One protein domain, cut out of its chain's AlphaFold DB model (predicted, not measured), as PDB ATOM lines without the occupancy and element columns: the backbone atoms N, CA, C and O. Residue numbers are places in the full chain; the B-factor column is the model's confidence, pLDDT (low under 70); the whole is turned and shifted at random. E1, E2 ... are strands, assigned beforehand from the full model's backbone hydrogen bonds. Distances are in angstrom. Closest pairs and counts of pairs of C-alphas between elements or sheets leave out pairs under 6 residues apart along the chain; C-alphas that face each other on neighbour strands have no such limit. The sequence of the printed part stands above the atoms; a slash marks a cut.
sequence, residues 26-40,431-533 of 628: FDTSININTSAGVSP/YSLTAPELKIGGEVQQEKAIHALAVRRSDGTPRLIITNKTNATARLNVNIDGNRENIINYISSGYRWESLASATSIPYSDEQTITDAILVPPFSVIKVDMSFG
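What this domain is: This is residues 26 to 40 and 431 to 533 of the 628 residues of the protein "Por_Secre_tail domain-containing protein" of Siansivirga zeaxanthinifaciens CC-SAMT-1 (UniProt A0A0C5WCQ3). Two strongly twisted sheets lie face to face as a sandwich, their strands crossed at 39 degrees and their planes 34 degrees apart, one sheet of five strands and the other of four. Beyond one end of the sandwich a small hairpin, E4 and E5, reaches out between E3 of the smaller sheet and E6 of the larger one, while the short strand E2 sticks out sideways near the other end, where the closest C-alphas of E2 and E6 are those of Val 38 and Arg 456, 7.3 A apart. The printed part has 118 residues with no named helix and twelve named strands, E1 to E12 in order along the chain; the class is all strand. The larger sheet has the order E6, E7, E12, E9, E10 and is antiparallel throughout, and the smaller one has the order E3, E1, E8, E11 and is mixed. The whole is compact, with a radius of gyration of the C-alphas of 14.6 A and spans of 40 by 32 by 30 A.

How they stand to each other: E1, residues 26 to 32, is an inner strand of the smaller sheet. E2, residues 38 to 40, pairs with no named strand. E3, residues 431 to 434, is an edge strand antiparallel to E1, with N 29 and O 434 2.9 A apart, within hydrogen-bond range. E3 runs on at 35 degrees into E4, residues 437 to 440, which forms a hairpin with E5, residues 443 to 448; N 438 and O 447 are 2.8 A apart. E5 runs on at 25 degrees into E6, residues 450 to 456, an edge strand of the larger sheet. The closest C-alphas of E3 and E6 are those of Leu 433 and Ala 452, 6.9 A apart. E6 forms a hairpin with E7, residues 462 to 468, where N 453 and O 465 are 2.8 A apart. E8, residues 473 to 480, is parallel to E1 at 26 degrees, with N 28 and O 475 2.8 A apart. E9, residues 488 to 496, bends by 57 degrees at residue 493 and forms a hairpin with E10, residues 506 to 515; N 492 and O 510 are 2.8 A apart. E11, residues 518 to 520, is antiparallel to E8, with N 476 and O 518 2.8 A apart. The closest C-alphas of E7 and E11 are those of Asn 468 and Val 520, 6.9 A apart. E12, residues 524 to 532, is antiparallel to E7 on one side and to E9 on the other; N 466 and O 526 are 2.8 A apart, as are N 527 and O 493. E1 and E12 are apart, and so are E8 and E10.

Where its parts are: E1 begins at C-alpha 26, (11.422, 25.870, 101.118), and is 20.1 A long from first to last C-alpha. The longest strand by residues is E10, 24.4 A; E12 is 23.9 A, E9 22.4 A and E8 22.3 A long. E6 measures 19.9 A and E7 18.4 A. E4 ends at C-alpha 440, (-4.367, 20.473, 96.449), and E12 at C-alpha 532, (33.284, 22.579, 97.719).

The domain as a whole: The two C-alphas farthest apart are those of Gly 441 and Asp 459, 45.5 A. Residues 41 to 430 are cut out, and C-alphas 40 and 431 are 15.0 A apart across the cut. Of the links that are printed whole, E8 to E9 and E9 to E10 are short but not tight, and the others are tight. The mean pLDDT of the printed part is 94.8, and no printed residue is under 70.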
ATOM      1  N   PHE A  26      11.729  27.252 100.728       97.69
ATOM      2  CA  PHE A  26      11.422  25.870 101.118       97.69
ATOM      3  C   PHE A  26      12.658  24.986 100.969       97.69
ATOM      4  O   PHE A  26      13.445  25.150 100.032       97.69
ATOM      5  N   ASP A  27      12.820  24.039 101.886       97.56
ATOM      6  CA  ASP A  27      13.994  23.177 101.937       97.56
ATOM      7  C   ASP A  27      13.896  22.005 100.960       97.56
ATOM      8  O   ASP A  27      12.875  21.322 100.844       97.56
ATOM      9  N   THR A  28      15.006  21.749 100.279       98.00
ATOM     10  CA  THR A  28      15.221  20.602  99.399       98.00
ATOM     11  C   THR A  28      16.624  20.050  99.627       98.00
ATOM     12  O   THR A  28      17.495  20.719 100.194       98.00
ATOM     13  N   SER A  29      16.866  18.811  99.212       98.12
ATOM     14  CA  SER A  29      18.212  18.238  99.225       98.12
ATOM     15  C   SER A  29      18.444  17.333  98.029       98.12
ATOM     16  O   SER A  29      17.530  16.629  97.600       98.12
ATOM     17  N   ILE A  30      19.666  17.346  97.506       98.44
ATOM     18  CA  ILE A  30      20.128  16.402  96.495       98.44
ATOM     19  C   ILE A  30      21.267  15.567  97.071       98.44
ATOM     20  O   ILE A  30      22.209  16.106  97.648       98.44
ATOM     21  N   ASN A  31      21.172  14.252  96.916       98.38
ATOM     22  CA  ASN A  31      22.230  13.310  97.253       98.38
ATOM     23  C   ASN A  31      22.866  12.830  95.958       98.38
ATOM     24  O   ASN A  31      22.144  12.336  95.097       98.38
ATOM     25  N   ILE A  32      24.184  12.960  95.823       98.25
ATOM     26  CA  ILE A  32      24.947  12.486  94.665       98.25
ATOM     27  C   ILE A  32      25.977  11.476  95.162       98.25
ATOM     28  O   ILE A  32      26.799  11.789  96.024       98.25
ATOM     29  N   ASN A  33      25.929  10.266  94.611       96.75
ATOM     30  CA  ASN A  33      26.887   9.209  94.893       96.75
ATOM     31  C   ASN A  33      27.935   9.172  93.775       96.75
ATOM     32  O   ASN A  33      27.712   8.627  92.691       96.75
ATOM     33  N   THR A  34      29.097   9.764  94.032       94.25
ATOM     34  CA  THR A  34      30.177   9.863  93.045       94.25
ATOM     35  C   THR A  34      30.827   8.508  92.777       94.25
ATOM     36  O   THR A  34      31.319   8.263  91.671       94.25
ATOM     37  N   SER A  35      30.762   7.587  93.747       93.38
ATOM     38  CA  SER A  35      31.318   6.236  93.621       93.38
ATOM     39  C   SER A  35      30.540   5.333  92.652       93.38
ATOM     40  O   SER A  35      31.114   4.389  92.107       93.38
ATOM     41  N   ALA A  36      29.271   5.648  92.364       95.00
ATOM     42  CA  ALA A  36      28.463   4.931  91.372       95.00
ATOM     43  C   ALA A  36      28.930   5.172  89.921       95.00
ATOM     44  O   ALA A  36      28.533   4.448  89.003       95.00
ATOM     45  N   GLY A  37      29.796   6.167  89.705       95.19
ATOM     46  CA  GLY A  37      30.312   6.537  88.395       95.19
ATOM     47  C   GLY A  37      29.307   7.319  87.548       95.19
ATOM     48  O   GLY A  37      28.329   7.881  88.044       95.19
ATOM     49  N   VAL A  38      29.577   7.372  86.244       97.12
ATOM     50  CA  VAL A  38      28.801   8.162  85.280       97.12
ATOM     51  C   VAL A  38      28.431   7.362  84.038       97.12
ATOM     52  O   VAL A  38      29.072   6.350  83.733       97.12
ATOM     53  N   SER A  39      27.403   7.811  83.325       96.12
ATOM     54  CA  SER A  39      27.020   7.327  81.995       96.12
ATOM     55  C   SER A  39      26.964   8.491  81.001       96.12
ATOM     56  O   SER A  39      26.529   9.582  81.373       96.12
ATOM     57  N   PRO A  40      27.374   8.286  79.736       97.12
ATOM     58  CA  PRO A  40      27.141   9.270  78.688       97.12
ATOM     59  C   PRO A  40      25.648   9.572  78.558       97.12
ATOM     60  O   PRO A  40      24.820   8.658  78.588       97.12
ATOM     61  N   TYR A 431      21.925   9.524  91.816       97.06
ATOM     62  CA  TYR A 431      21.571  10.713  92.564       97.06
ATOM     63  C   TYR A 431      20.074  10.710  92.870       97.06
ATOM     64  O   TYR A 431      19.261  10.167  92.125       97.06
ATOM     65  N   SER A 432      19.691  11.344  93.975       96.50
ATOM     66  CA  SER A 432      18.292  11.463  94.378       96.50
ATOM     67  C   SER A 432      17.979  12.862  94.884       96.50
ATOM     68  O   SER A 432      18.750  13.463  95.628       96.50
ATOM     69  N   LEU A 433      16.817  13.372  94.481       97.12
ATOM     70  CA  LEU A 433      16.291  14.658  94.920       97.12
ATOM     71  C   LEU A 433      15.144  14.447  95.914       97.12
ATOM     72  O   LEU A 433      14.113  13.851  95.575       97.12
ATOM     73  N   THR A 434      15.283  15.025  97.100       97.31
ATOM     74  CA  THR A 434      14.205  15.207  98.072       97.31
ATOM     75  C   THR A 434      13.700  16.643  97.983       97.31
ATOM     76  O   THR A 434      14.434  17.589  98.264       97.31
ATOM     77  N   ALA A 435      12.434  16.805  97.610       97.19
ATOM     78  CA  ALA A 435      11.753  18.091  97.544       97.19
ATOM     79  C   ALA A 435      10.295  17.928  98.003       97.19
ATOM     80  O   ALA A 435       9.770  16.815  97.905       97.19
ATOM     81  N   PRO A 436       9.634  18.998  98.488       96.69
ATOM     82  CA  PRO A 436       8.222  18.950  98.840       96.69
ATOM     83  C   PRO A 436       7.359  18.464  97.677       96.69
ATOM     84  O   PRO A 436       7.561  18.869  96.529       96.69
ATOM     85  N   GLU A 437       6.371  17.630  97.988       95.50
ATOM     86  CA  GLU A 437       5.323  17.279  97.038       95.50
ATOM     87  C   GLU A 437       4.283  18.395  96.956       95.50
ATOM     88  O   GLU A 437       3.887  18.986  97.967       95.50
ATOM     89  N   LEU A 438       3.826  18.665  95.738       95.56
ATOM     90  CA  LEU A 438       2.756  19.605  95.457       95.56
ATOM     91  C   LEU A 438       1.412  19.028  95.919       95.56
ATOM     92  O   LEU A 438       1.155  17.828  95.781       95.56
ATOM     93  N   LYS A 439       0.554  19.891  96.475       96.50
ATOM     94  CA  LYS A 439      -0.721  19.502  97.095       96.50
ATOM     95  C   LYS A 439      -1.894  20.344  96.607       96.50
ATOM     96  O   LYS A 439      -1.703  21.482  96.180       96.50
ATOM     97  N   ILE A 440      -3.095  19.774  96.675       95.75
ATOM     98  CA  ILE A 440      -4.367  20.473  96.449       95.75
ATOM     99  C   ILE A 440      -5.299  20.134  97.607       95.75
ATOM    100  O   ILE A 440      -5.680  18.975  97.772       95.75
ATOM    101  N   GLY A 441      -5.676  21.128  98.409       94.75
ATOM    102  CA  GLY A 441      -6.550  20.897  99.562       94.75
ATOM    103  C   GLY A 441      -5.958  19.910 100.579       94.75
ATOM    104  O   GLY A 441      -6.704  19.190 101.235       94.75
ATOM    105  N   GLY A 442      -4.627  19.852 100.684       93.44
ATOM    106  CA  GLY A 442      -3.877  18.922 101.531       93.44
ATOM    107  C   GLY A 442      -3.500  17.593 100.866       93.44
ATOM    108  O   GLY A 442      -2.602  16.916 101.370       93.44
ATOM    109  N   GLU A 443      -4.110  17.246  99.729       95.81
ATOM    110  CA  GLU A 443      -3.889  15.973  99.033       95.81
ATOM    111  C   GLU A 443      -2.673  16.034  98.104       95.81
ATOM    112  O   GLU A 443      -2.574  16.910  97.238       95.81
ATOM    113  N   VAL A 444      -1.759  15.075  98.258       94.00
ATOM    114  CA  VAL A 444      -0.522  14.948  97.470       94.00
ATOM    115  C   VAL A 444      -0.824  14.632  96.003       94.00
ATOM    116  O   VAL A 444      -1.611  13.741  95.701       94.00
ATOM    117  N   GLN A 445      -0.153  15.338  95.089       90.25
ATOM    118  CA  GLN A 445      -0.353  15.214  93.638       90.25
ATOM    119  C   GLN A 445       0.732  14.393  92.915       90.25
ATOM    120  O   GLN A 445       0.773  14.412  91.690       90.25
ATOM    121  N   GLN A 446       1.598  13.681  93.653       85.38
ATOM    122  CA  GLN A 446       2.720  12.879  93.121       85.38
ATOM    123  C   GLN A 446       3.682  13.675  92.223       85.38
ATOM    124  O   GLN A 446       4.291  13.142  91.302       85.38
ATOM    125  N   GLU A 447       3.825  14.968  92.502       89.94
ATOM    126  CA  GLU A 447       4.648  15.897  91.737       89.94
ATOM    127  C   GLU A 447       5.524  16.699  92.687       89.94
ATOM    128  O   GLU A 447       5.057  17.172  93.723       89.94
ATOM    129  N   LYS A 448       6.802  16.859  92.342       93.94
ATOM    130  CA  LYS A 448       7.761  17.586  93.178       93.94
ATOM    131  C   LYS A 448       7.752  19.076  92.855       93.94
ATOM    132  O   LYS A 448       7.545  19.487  91.715       93.94
ATOM    133  N   ALA A 449       8.038  19.885  93.870       96.56
ATOM    134  CA  ALA A 449       8.206  21.331  93.746       96.56
ATOM    135  C   ALA A 449       9.322  21.727  92.760       96.56
ATOM    136  O   ALA A 449       9.181  22.698  92.014       96.56
ATOM    137  N   ILE A 450      10.420  20.965  92.740       97.56
ATOM    138  CA  ILE A 450      11.542  21.165  91.818       97.56
ATOM    139  C   ILE A 450      11.986  19.831  91.214       97.56
ATOM    140  O   ILE A 450      11.754  18.773  91.801       97.56
ATOM    141  N   HIS A 451      12.688  19.910  90.086       97.44
ATOM    142  CA  HIS A 451      13.438  18.808  89.478       97.44
ATOM    143  C   HIS A 451      14.903  19.195  89.334       97.44
ATOM    144  O   HIS A 451      15.208  20.373  89.158       97.44
ATOM    145  N   ALA A 452      15.801  18.213  89.385       97.50
ATOM    146  CA  ALA A 452      17.229  18.427  89.195       97.50
ATOM    147  C   ALA A 452      17.840  17.271  88.398       97.50
ATOM    148  O   ALA A 452      17.556  16.110  88.680       97.50
ATOM    149  N   LEU A 453      18.695  17.607  87.437       98.44
ATOM    150  CA  LEU A 453      19.566  16.693  86.703       98.44
ATOM    151  C   LEU A 453      21.003  16.914  87.168       98.44
ATOM    152  O   LEU A 453      21.409  18.065  87.322       98.44
ATOM    153  N   ALA A 454      21.765  15.839  87.374       98.00
ATOM    154  CA  ALA A 454      23.148  15.915  87.841       98.00
ATOM    155  C   ALA A 454      24.135  15.415  86.777       98.00
ATOM    156  O   ALA A 454      24.192  14.225  86.459       98.00
ATOM    157  N   VAL A 455      24.947  16.338  86.269       97.31
ATOM    158  CA  VAL A 455      26.017  16.107  85.294       97.31
ATOM    159  C   VAL A 455      27.363  16.176  86.006       97.31
ATOM    160  O   VAL A 455      27.579  17.024  86.871       97.31
ATOM    161  N   ARG A 456      28.295  15.302  85.638       95.19
ATOM    162  CA  ARG A 456      29.683  15.367  86.088       95.19
ATOM    163  C   ARG A 456      30.499  16.228  85.138       95.19
ATOM    164  O   ARG A 456      30.630  15.903  83.958       95.19
ATOM    165  N   ARG A 457      31.110  17.270  85.692       91.19
ATOM    166  CA  ARG A 457      32.092  18.104  85.004       91.19
ATOM    167  C   ARG A 457      33.428  17.361  84.861       91.19
ATOM    168  O   ARG A 457      33.740  16.428  85.601       91.19
ATOM    169  N   SER A 458      34.239  17.780  83.910       83.88
ATOM    170  CA  SER A 458      35.606  17.372  83.591       83.88
ATOM    171  C   SER A 458      36.565  17.494  84.772       83.88
ATOM    172  O   SER A 458      37.421  16.627  84.940       83.88
ATOM    173  N   ASP A 459      36.384  18.500  85.635       80.31
ATOM    174  CA  ASP A 459      37.106  18.634  86.910       80.31
ATOM    175  C   ASP A 459      36.630  17.634  87.988       80.31
ATOM    176  O   ASP A 459      37.198  17.553  89.076       80.31
ATOM    177  N   GLY A 460      35.606  16.838  87.675       86.19
ATOM    178  CA  GLY A 460      35.020  15.806  88.517       86.19
ATOM    179  C   GLY A 460      33.881  16.280  89.413       86.19
ATOM    180  O   GLY A 460      33.203  15.431  89.994       86.19
ATOM    181  N   THR A 461      33.646  17.586  89.517       90.56
ATOM    182  CA  THR A 461      32.601  18.148  90.382       90.56
ATOM    183  C   THR A 461      31.221  18.148  89.700       90.56
ATOM    184  O   THR A 461      31.128  17.972  88.479       90.56
ATOM    185  N   PRO A 462      30.124  18.340  90.451       95.06
ATOM    186  CA  PRO A 462      28.788  18.379  89.867       95.06
ATOM    187  C   PRO A 462      28.448  19.683  89.131       95.06
ATOM    188  O   PRO A 462      28.806  20.782  89.552       95.06
ATOM    189  N   ARG A 463      27.655  19.537  88.070       97.06
ATOM    190  CA  ARG A 463      26.797  20.560  87.468       97.06
ATOM    191  C   ARG A 463      25.353  20.118  87.638       97.06
ATOM    192  O   ARG A 463      25.018  18.986  87.294       97.06
ATOM    193  N   LEU A 464      24.495  21.004  88.127       98.44
ATOM    194  CA  LEU A 464      23.060  20.745  88.206       98.44
ATOM    195  C   LEU A 464      22.303  21.530  87.140       98.44
ATOM    196  O   LEU A 464      22.615  22.690  86.894       98.44
ATOM    197  N   ILE A 465      21.279  20.916  86.553       98.62
ATOM    198  CA  ILE A 465      20.240  21.620  85.798       98.62
ATOM    199  C   ILE A 465      18.958  21.494  86.607       98.62
ATOM    200  O   ILE A 465      18.491  20.381  86.841       98.62
ATOM    201  N   ILE A 466      18.423  22.614  87.084       98.69
ATOM    202  CA  ILE A 466      17.344  22.650  88.070       98.69
ATOM    203  C   ILE A 466      16.151  23.404  87.495       98.69
ATOM    204  O   ILE A 466      16.295  24.536  87.035       98.69
ATOM    205  N   THR A 467      14.973  22.793  87.587       98.50
ATOM    206  CA  THR A 467      13.686  23.420  87.266       98.50
ATOM    207  C   THR A 467      12.920  23.677  88.558       98.50
ATOM    208  O   THR A 467      12.555  22.723  89.243       98.50
ATOM    209  N   ASN A 468      12.645  24.939  88.891       98.19
ATOM    210  CA  ASN A 468      11.747  25.309  89.987       98.19
ATOM    211  C   ASN A 468      10.373  25.696  89.435       98.19
ATOM    212  O   ASN A 468      10.229  26.709  88.752       98.19
ATOM    213  N   LYS A 469       9.356  24.897  89.766       95.88
ATOM    214  CA  LYS A 469       7.981  25.047  89.270       95.88
ATOM    215  C   LYS A 469       7.115  25.976  90.127       95.88
ATOM    216  O   LYS A 469       5.928  26.140  89.853       95.88
ATOM    217  N   THR A 470       7.676  26.551  91.188       96.31
ATOM    218  CA  THR A 470       6.917  27.185  92.273       96.31
ATOM    219  C   THR A 470       7.126  28.692  92.327       96.31
ATOM    220  O   THR A 470       8.090  29.223  91.776       96.31
ATOM    221  N   ASN A 471       6.238  29.378  93.045       95.25
ATOM    222  CA  ASN A 471       6.342  30.812  93.320       95.25
ATOM    223  C   ASN A 471       7.282  31.153  94.494       95.25
ATOM    224  O   ASN A 471       7.292  32.298  94.945       95.25
ATOM    225  N   ALA A 472       8.052  30.186  95.003       95.88
ATOM    226  CA  ALA A 472       8.956  30.366  96.133       95.88
ATOM    227  C   ALA A 472      10.389  29.955  95.776       95.88
ATOM    228  O   ALA A 472      10.627  29.137  94.885       95.88
ATOM    229  N   THR A 473      11.362  30.536  96.472       97.75
ATOM    230  CA  THR A 473      12.769  30.148  96.339       97.75
ATOM    231  C   THR A 473      12.976  28.774  96.971       97.75
ATOM    232  O   THR A 473      12.542  28.546  98.103       97.75
ATOM    233  N   ALA A 474      13.665  27.874  96.271       98.44
ATOM    234  CA  ALA A 474      14.112  26.616  96.861       98.44
ATOM    235  C   ALA A 474      15.500  26.801  97.483       98.44
ATOM    236  O   ALA A 474      16.397  27.353  96.842       98.44
ATOM    237  N   ARG A 475      15.686  26.314  98.710       98.19
ATOM    238  CA  ARG A 475      17.000  26.138  99.332       98.19
ATOM    239  C   ARG A 475      17.438  24.697  99.095       98.19
ATOM    240  O   ARG A 475      16.855  23.774  99.662       98.19
ATOM    241  N   LEU A 476      18.425  24.488  98.231       98.44
ATOM    242  CA  LEU A 476      18.930  23.165  97.878       98.44
ATOM    243  C   LEU A 476      20.209  22.844  98.647       98.44
ATOM    244  O   LEU A 476      21.278  23.378  98.356       98.44
ATOM    245  N   ASN A 477      20.087  21.935  99.610       98.06
ATOM    246  CA  ASN A 477      21.222  21.346 100.310       98.06
ATOM    247  C   ASN A 477      21.873  20.272  99.429       98.06
ATOM    248  O   ASN A 477      21.173  19.456  98.827       98.06
ATOM    249  N   VAL A 478      23.201  20.250  99.369       98.25
ATOM    250  CA  VAL A 478      23.946  19.281  98.555       98.25
ATOM    251  C   VAL A 478      24.620  18.271  99.468       98.25
ATOM    252  O   VAL A 478      25.336  18.647 100.393       98.25
ATOM    253  N   ASN A 479      24.396  16.991  99.194       97.94
ATOM    254  CA  ASN A 479      25.059  15.893  99.874       97.94
ATOM    255  C   ASN A 479      25.894  15.101  98.858       97.94
ATOM    256  O   ASN A 479      25.357  14.627  97.854       97.94
ATOM    257  N   ILE A 480      27.184  14.935  99.136       96.69
ATOM    258  CA  ILE A 480      28.125  14.163  98.320       96.69
ATOM    259  C   ILE A 480      28.553  12.931  99.113       96.69
ATOM    260  O   ILE A 480      29.002  13.036 100.256       96.69
ATOM    261  N   ASP A 481      28.364  11.747  98.527       95.38
ATOM    262  CA  ASP A 481      28.762  10.461  99.118       95.38
ATOM    263  C   ASP A 481      28.258  10.270 100.566       95.38
ATOM    264  O   ASP A 481      28.954   9.765 101.446       95.38
ATOM    265  N   GLY A 482      27.023  10.717 100.818       91.88
ATOM    266  CA  GLY A 482      26.349  10.623 102.117       91.88
ATOM    267  C   GLY A 482      26.683  11.735 103.118       91.88
ATOM    268  O   GLY A 482      26.097  11.756 104.199       91.88
ATOM    269  N   ASN A 483      27.569  12.676 102.778       95.00
ATOM    270  CA  ASN A 483      27.943  13.794 103.643       95.00
ATOM    271  C   ASN A 483      27.329  15.100 103.144       95.00
ATOM    272  O   ASN A 483      27.387  15.399 101.954       95.00
ATOM    273  N   ARG A 484      26.768  15.897 104.057       95.31
ATOM    274  CA  ARG A 484      26.275  17.238 103.729       95.31
ATOM    275  C   ARG A 484      27.440  18.192 103.498       95.31
ATOM    276  O   ARG A 484      28.287  18.357 104.378       95.31
ATOM    277  N   GLU A 485      27.416  18.868 102.359       95.62
ATOM    278  CA  GLU A 485      28.339  19.949 102.042       95.62
ATOM    279  C   GLU A 485      27.878  21.237 102.726       95.62
ATOM    280  O   GLU A 485      26.767  21.713 102.504       95.62
ATOM    281  N   ASN A 486      28.732  21.793 103.591       92.88
ATOM    282  CA  ASN A 486      28.429  23.009 104.358       92.88
ATOM    283  C   ASN A 486      29.115  24.260 103.791       92.88
ATOM    284  O   ASN A 486      28.860  25.364 104.264       92.88
ATOM    285  N   ILE A 487      30.021  24.083 102.824       93.56
ATOM    286  CA  ILE A 487      30.754  25.170 102.172       93.56
ATOM    287  C   ILE A 487      30.717  24.919 100.672       93.56
ATOM    288  O   ILE A 487      31.541  24.192 100.120       93.56
ATOM    289  N   ILE A 488      29.731  25.527 100.034       95.12
ATOM    290  CA  ILE A 488      29.465  25.473  98.606       95.12
ATOM    291  C   ILE A 488      29.857  26.826  98.015       95.12
ATOM    292  O   ILE A 488      29.511  27.884  98.547       95.12
ATOM    293  N   ASN A 489      30.564  26.788  96.893       93.12
ATOM    294  CA  ASN A 489      30.733  27.933  96.009       93.12
ATOM    295  C   ASN A 489      30.021  27.580  94.702       93.12
ATOM    296  O   ASN A 489      30.322  26.529  94.126       93.12
ATOM    297  N   TYR A 490      29.097  28.420  94.232       94.81
ATOM    298  CA  TYR A 490      28.374  28.165  92.988       94.81
ATOM    299  C   TYR A 490      28.241  29.393  92.084       94.81
ATOM    300  O   TYR A 490      28.155  30.529  92.547       94.81
ATOM    301  N   ILE A 491      28.196  29.127  90.778       92.25
ATOM    302  CA  ILE A 491      27.750  30.057  89.741       92.25
ATOM    303  C   ILE A 491      26.510  29.434  89.123       92.25
ATOM    304  O   ILE A 491      26.545  28.289  88.663       92.25
ATOM    305  N   SER A 492      25.417  30.183  89.101       95.25
ATOM    306  CA  SER A 492      24.192  29.781  88.437       95.25
ATOM    307  C   SER A 492      23.819  30.748  87.326       95.25
ATOM    308  O   SER A 492      24.098  31.946  87.380       95.25
ATOM    309  N   SER A 493      23.201  30.206  86.283       95.75
ATOM    310  CA  SER A 493      22.733  30.977  85.135       95.75
ATOM    311  C   SER A 493      21.582  30.268  84.440       95.75
ATOM    312  O   SER A 493      21.549  29.039  84.396       95.75
ATOM    313  N   GLY A 494      20.664  31.017  83.844       96.81
ATOM    314  CA  GLY A 494      19.561  30.455  83.072       96.81
ATOM    315  C   GLY A 494      18.447  31.467  82.906       96.81
ATOM    316  O   GLY A 494      18.710  32.650  82.689       96.81
ATOM    317  N   TYR A 495      17.208  31.009  83.045       97.81
ATOM    318  CA  TYR A 495      16.030  31.840  82.830       97.81
ATOM    319  C   TYR A 495      15.001  31.647  83.937       97.81
ATOM    320  O   TYR A 495      14.853  30.562  84.499       97.81
ATOM    321  N   ARG A 496      14.269  32.721  84.233       96.88
ATOM    322  CA  ARG A 496      13.107  32.715  85.122       96.88
ATOM    323  C   ARG A 496      11.933  33.457  84.499       96.88
ATOM    324  O   ARG A 496      12.113  34.245  83.575       96.88
ATOM    325  N   TRP A 497      10.747  33.266  85.055       94.50
ATOM    326  CA  TRP A 497       9.532  33.975  84.661       94.50
ATOM    327  C   TRP A 497       8.938  34.701  85.865       94.50
ATOM    328  O   TRP A 497       9.004  34.213  86.989       94.50
ATOM    329  N   GLU A 498       8.360  35.885  85.648       91.62
ATOM    330  CA  GLU A 498       7.708  36.630  86.739       91.62
ATOM    331  C   GLU A 498       6.494  35.883  87.293       91.62
ATOM    332  O   GLU A 498       6.196  35.964  88.479       91.62
ATOM    333  N   SER A 499       5.799  35.148  86.424       91.31
ATOM    334  CA  SER A 499       4.644  34.335  86.776       91.31
ATOM    335  C   SER A 499       4.438  33.214  85.758       91.31
ATOM    336  O   SER A 499       4.979  33.246  84.650       91.31
ATOM    337  N   LEU A 500       3.570  32.263  86.101       91.44
ATOM    338  CA  LEU A 500       3.138  31.197  85.196       91.44
ATOM    339  C   LEU A 500       2.411  31.703  83.935       91.44
ATOM    340  O   LEU A 500       2.358  30.980  82.946       91.44
ATOM    341  N   ALA A 501       1.887  32.932  83.938       88.69
ATOM    342  CA  ALA A 501       1.223  33.535  82.781       88.69
ATOM    343  C   ALA A 501       2.164  34.392  81.910       88.69
ATOM    344  O   ALA A 501       1.737  34.902  80.878       88.69
ATOM    345  N   SER A 502       3.434  34.571  82.296       89.12
ATOM    346  CA  SER A 502       4.372  35.414  81.542       89.12
ATOM    347  C   SER A 502       4.831  34.735  80.253       89.12
ATOM    348  O   SER A 502       5.386  33.641  80.308       89.12
ATOM    349  N   ALA A 503       4.689  35.402  79.108       87.75
ATOM    350  CA  ALA A 503       5.285  34.959  77.844       87.75
ATOM    351  C   ALA A 503       6.789  35.289  77.743       87.75
ATOM    352  O   ALA A 503       7.522  34.652  76.987       87.75
ATOM    353  N   THR A 504       7.263  36.261  78.529       88.62
ATOM    354  CA  THR A 504       8.647  36.750  78.486       88.62
ATOM    355  C   THR A 504       9.495  36.070  79.551       88.62
ATOM    356  O   THR A 504       9.123  36.049  80.730       88.62
ATOM    357  N   SER A 505      10.640  35.536  79.131       92.12
ATOM    358  CA  SER A 505      11.695  35.035  80.007       92.12
ATOM    359  C   SER A 505      12.588  36.175  80.503       92.12
ATOM    360  O   SER A 505      12.786  37.193  79.840       92.12
ATOM    361  N   ILE A 506      13.143  35.998  81.697       93.44
ATOM    362  CA  ILE A 506      14.093  36.917  82.319       93.44
ATOM    363  C   ILE A 506      15.405  36.159  82.510       93.44
ATOM    364  O   ILE A 506      15.409  35.165  83.245       93.44
ATOM    365  N   PRO A 507      16.519  36.609  81.903       94.06
ATOM    366  CA  PRO A 507      17.834  36.058  82.188       94.06
ATOM    367  C   PRO A 507      18.140  36.122  83.685       94.06
ATOM    368  O   PRO A 507      17.879  37.126  84.353       94.06
ATOM    369  N   TYR A 508      18.693  35.042  84.216       91.50
ATOM    370  CA  TYR A 508      19.072  34.923  85.613       91.50
ATOM    371  C   TYR A 508      20.545  34.555  85.724       91.50
ATOM    372  O   TYR A 508      21.049  33.738  84.954       91.50
ATOM    373  N   SER A 509      21.214  35.145  86.709       91.50
ATOM    374  CA  SER A 509      22.565  34.783  87.113       91.50
ATOM    375  C   SER A 509      22.758  35.053  88.592       91.50
ATOM    376  O   SER A 509      22.296  36.087  89.082       91.50
ATOM    377  N   ASP A 510      23.496  34.183  89.261       88.56
ATOM    378  CA  ASP A 510      23.918  34.371  90.644       88.56
ATOM    379  C   ASP A 510      25.296  33.733  90.856       88.56
ATOM    380  O   ASP A 510      25.632  32.728  90.232       88.56
ATOM    381  N   GLU A 511      26.108  34.335  91.715       91.44
ATOM    382  CA  GLU A 511      27.431  33.831  92.087       91.44
ATOM    383  C   GLU A 511      27.576  33.979  93.598       91.44
ATOM    384  O   GLU A 511      27.515  35.087  94.134       91.44
ATOM    385  N   GLN A 512      27.750  32.852  94.282       90.00
ATOM    386  CA  GLN A 512      27.880  32.799  95.732       90.00
ATOM    387  C   GLN A 512      29.124  32.011  96.126       90.00
ATOM    388  O   GLN A 512      29.475  30.997  95.518       90.00
ATOM    389  N   THR A 513      29.770  32.459  97.197       90.44
ATOM    390  CA  THR A 513      30.915  31.786  97.815       90.44
ATOM    391  C   THR A 513      30.641  31.581  99.292       90.44
ATOM    392  O   THR A 513      30.110  32.490  99.929       90.44
ATOM    393  N   ILE A 514      31.070  30.446  99.845       90.69
ATOM    394  CA  ILE A 514      30.944  30.138 101.278       90.69
ATOM    395  C   ILE A 514      29.472  30.194 101.731       90.69
ATOM    396  O   ILE A 514      29.100  30.927 102.645       90.69
ATOM    397  N   THR A 515      28.621  29.415 101.060       94.00
ATOM    398  CA  THR A 515      27.213  29.197 101.440       94.00
ATOM    399  C   THR A 515      26.969  27.731 101.799       94.00
ATOM    400  O   THR A 515      27.703  26.853 101.353       94.00
ATOM    401  N   ASP A 516      25.944  27.443 102.597       93.44
ATOM    402  CA  ASP A 516      25.571  26.083 103.013       93.44
ATOM    403  C   ASP A 516      24.500  25.434 102.112       93.44
ATOM    404  O   ASP A 516      24.150  24.266 102.292       93.44
ATOM    405  N   ALA A 517      23.970  26.193 101.147       96.50
ATOM    406  CA  ALA A 517      22.961  25.747 100.194       96.50
ATOM    407  C   ALA A 517      22.971  26.587  98.906       96.50
ATOM    408  O   ALA A 517      23.448  27.726  98.875       96.50
ATOM    409  N   ILE A 518      22.385  26.026  97.848       97.81
ATOM    410  CA  ILE A 518      22.117  26.712  96.580       97.81
ATOM    411  C   ILE A 518      20.716  27.324  96.635       97.81
ATOM    412  O   ILE A 518      19.756  26.638  96.994       97.81
ATOM    413  N   LEU A 519      20.578  28.595  96.255       97.75
ATOM    414  CA  LEU A 519      19.272  29.244  96.131       97.75
ATOM    415  C   LEU A 519      18.773  29.153  94.689       97.75
ATOM    416  O   LEU A 519      19.425  29.622  93.760       97.75
ATOM    417  N   VAL A 520      17.598  28.556  94.505       98.38
ATOM    418  CA  VAL A 520      16.973  28.381  93.188       98.38
ATOM    419  C   VAL A 520      15.771  29.321  93.094       98.38
ATOM    420  O   VAL A 520      14.814  29.150  93.860       98.38
ATOM    421  N   PRO A 521      15.776  30.313  92.185       97.69
ATOM    422  CA  PRO A 521      14.725  31.319  92.135       97.69
ATOM    423  C   PRO A 521      13.371  30.701  91.741       97.69
ATOM    424  O   PRO A 521      13.346  29.659  91.076       97.69
ATOM    425  N   PRO A 522      12.244  31.333  92.120       97.62
ATOM    426  CA  PRO A 522      10.913  30.936  91.663       97.62
ATOM    427  C   PRO A 522      10.827  30.831  90.139       97.62
ATOM    428  O   PRO A 522      11.512  31.584  89.442       97.62
ATOM    429  N   PHE A 523       9.952  29.946  89.649       97.62
ATOM    430  CA  PHE A 523       9.610  29.788  88.229       97.62
ATOM    431  C   PHE A 523      10.830  29.883  87.312       97.62
ATOM    432  O   PHE A 523      10.970  30.845  86.558       97.62
ATOM    433  N   SER A 524      11.747  28.926  87.411       98.44
ATOM    434  CA  SER A 524      13.042  29.017  86.739       98.44
ATOM    435  C   SER A 524      13.542  27.692  86.194       98.44
ATOM    436  O   SER A 524      13.165  26.625  86.676       98.44
ATOM    437  N   VAL A 525      14.415  27.787  85.192       98.75
ATOM    438  CA  VAL A 525      15.268  26.701  84.708       98.75
ATOM    439  C   VAL A 525      16.691  27.238  84.687       98.75
ATOM    440  O   VAL A 525      17.007  28.154  83.922       98.75
ATOM    441  N   ILE A 526      17.540  26.704  85.562       98.44
ATOM    442  CA  ILE A 526      18.906  27.190  85.757       98.44
ATOM    443  C   ILE A 526      19.916  26.053  85.691       98.44
ATOM    444  O   ILE A 526      19.665  24.936  86.134       98.44
ATOM    445  N   LYS A 527      21.095  26.375  85.180       97.94
ATOM    446  CA  LYS A 527      22.327  25.617  85.358       97.94
ATOM    447  C   LYS A 527      23.014  26.106  86.633       97.94
ATOM    448  O   LYS A 527      23.024  27.310  86.883       97.94
ATOM    449  N   VAL A 528      23.630  25.207  87.393       97.75
ATOM    450  CA  VAL A 528      24.474  25.516  88.555       97.75
ATOM    451  C   VAL A 528      25.784  24.740  88.456       97.75
ATOM    452  O   VAL A 528      25.787  23.517  88.569       97.75
ATOM    453  N   ASP A 529      26.890  25.454  88.268       95.25
ATOM    454  CA  ASP A 529      28.246  24.923  88.418       95.25
ATOM    455  C   ASP A 529      28.704  25.136  89.860       95.25
ATOM    456  O   ASP A 529      28.557  26.242  90.385       95.25
ATOM    457  N   MET A 530      29.266  24.109  90.504       93.00
ATOM    458  CA  MET A 530      29.661  24.204  91.913       93.00
ATOM    459  C   MET A 530      31.011  23.569  92.240       93.00
ATOM    460  O   MET A 530      31.521  22.702  91.532       93.00
ATOM    461  N   SER A 531      31.566  24.011  93.366       91.19
ATOM    462  CA  SER A 531      32.752  23.458  94.021       91.19
ATOM    463  C   SER A 531      32.582  23.510  95.544       91.19
ATOM    464  O   SER A 531      31.712  24.226  96.049       91.19
ATOM    465  N   PHE A 532      33.413  22.762  96.272       91.50
ATOM    466  CA  PHE A 532      33.284  22.579  97.719       91.50
ATOM    467  C   PHE A 532      34.551  23.019  98.458       91.50
ATOM    468  O   PHE A 532      35.660  22.766  97.986       91.50
ATOM    469  N   GLY A 533      34.383  23.640  99.628       87.75
ATOM    470  CA  GLY A 533      35.470  24.055 100.521       87.75
ATOM    471  C   GLY A 533      35.842  25.543 100.459       87.75
ATOM    472  O   GLY A 533      35.526  26.265  99.512       87.75
TER     473      GLY A 533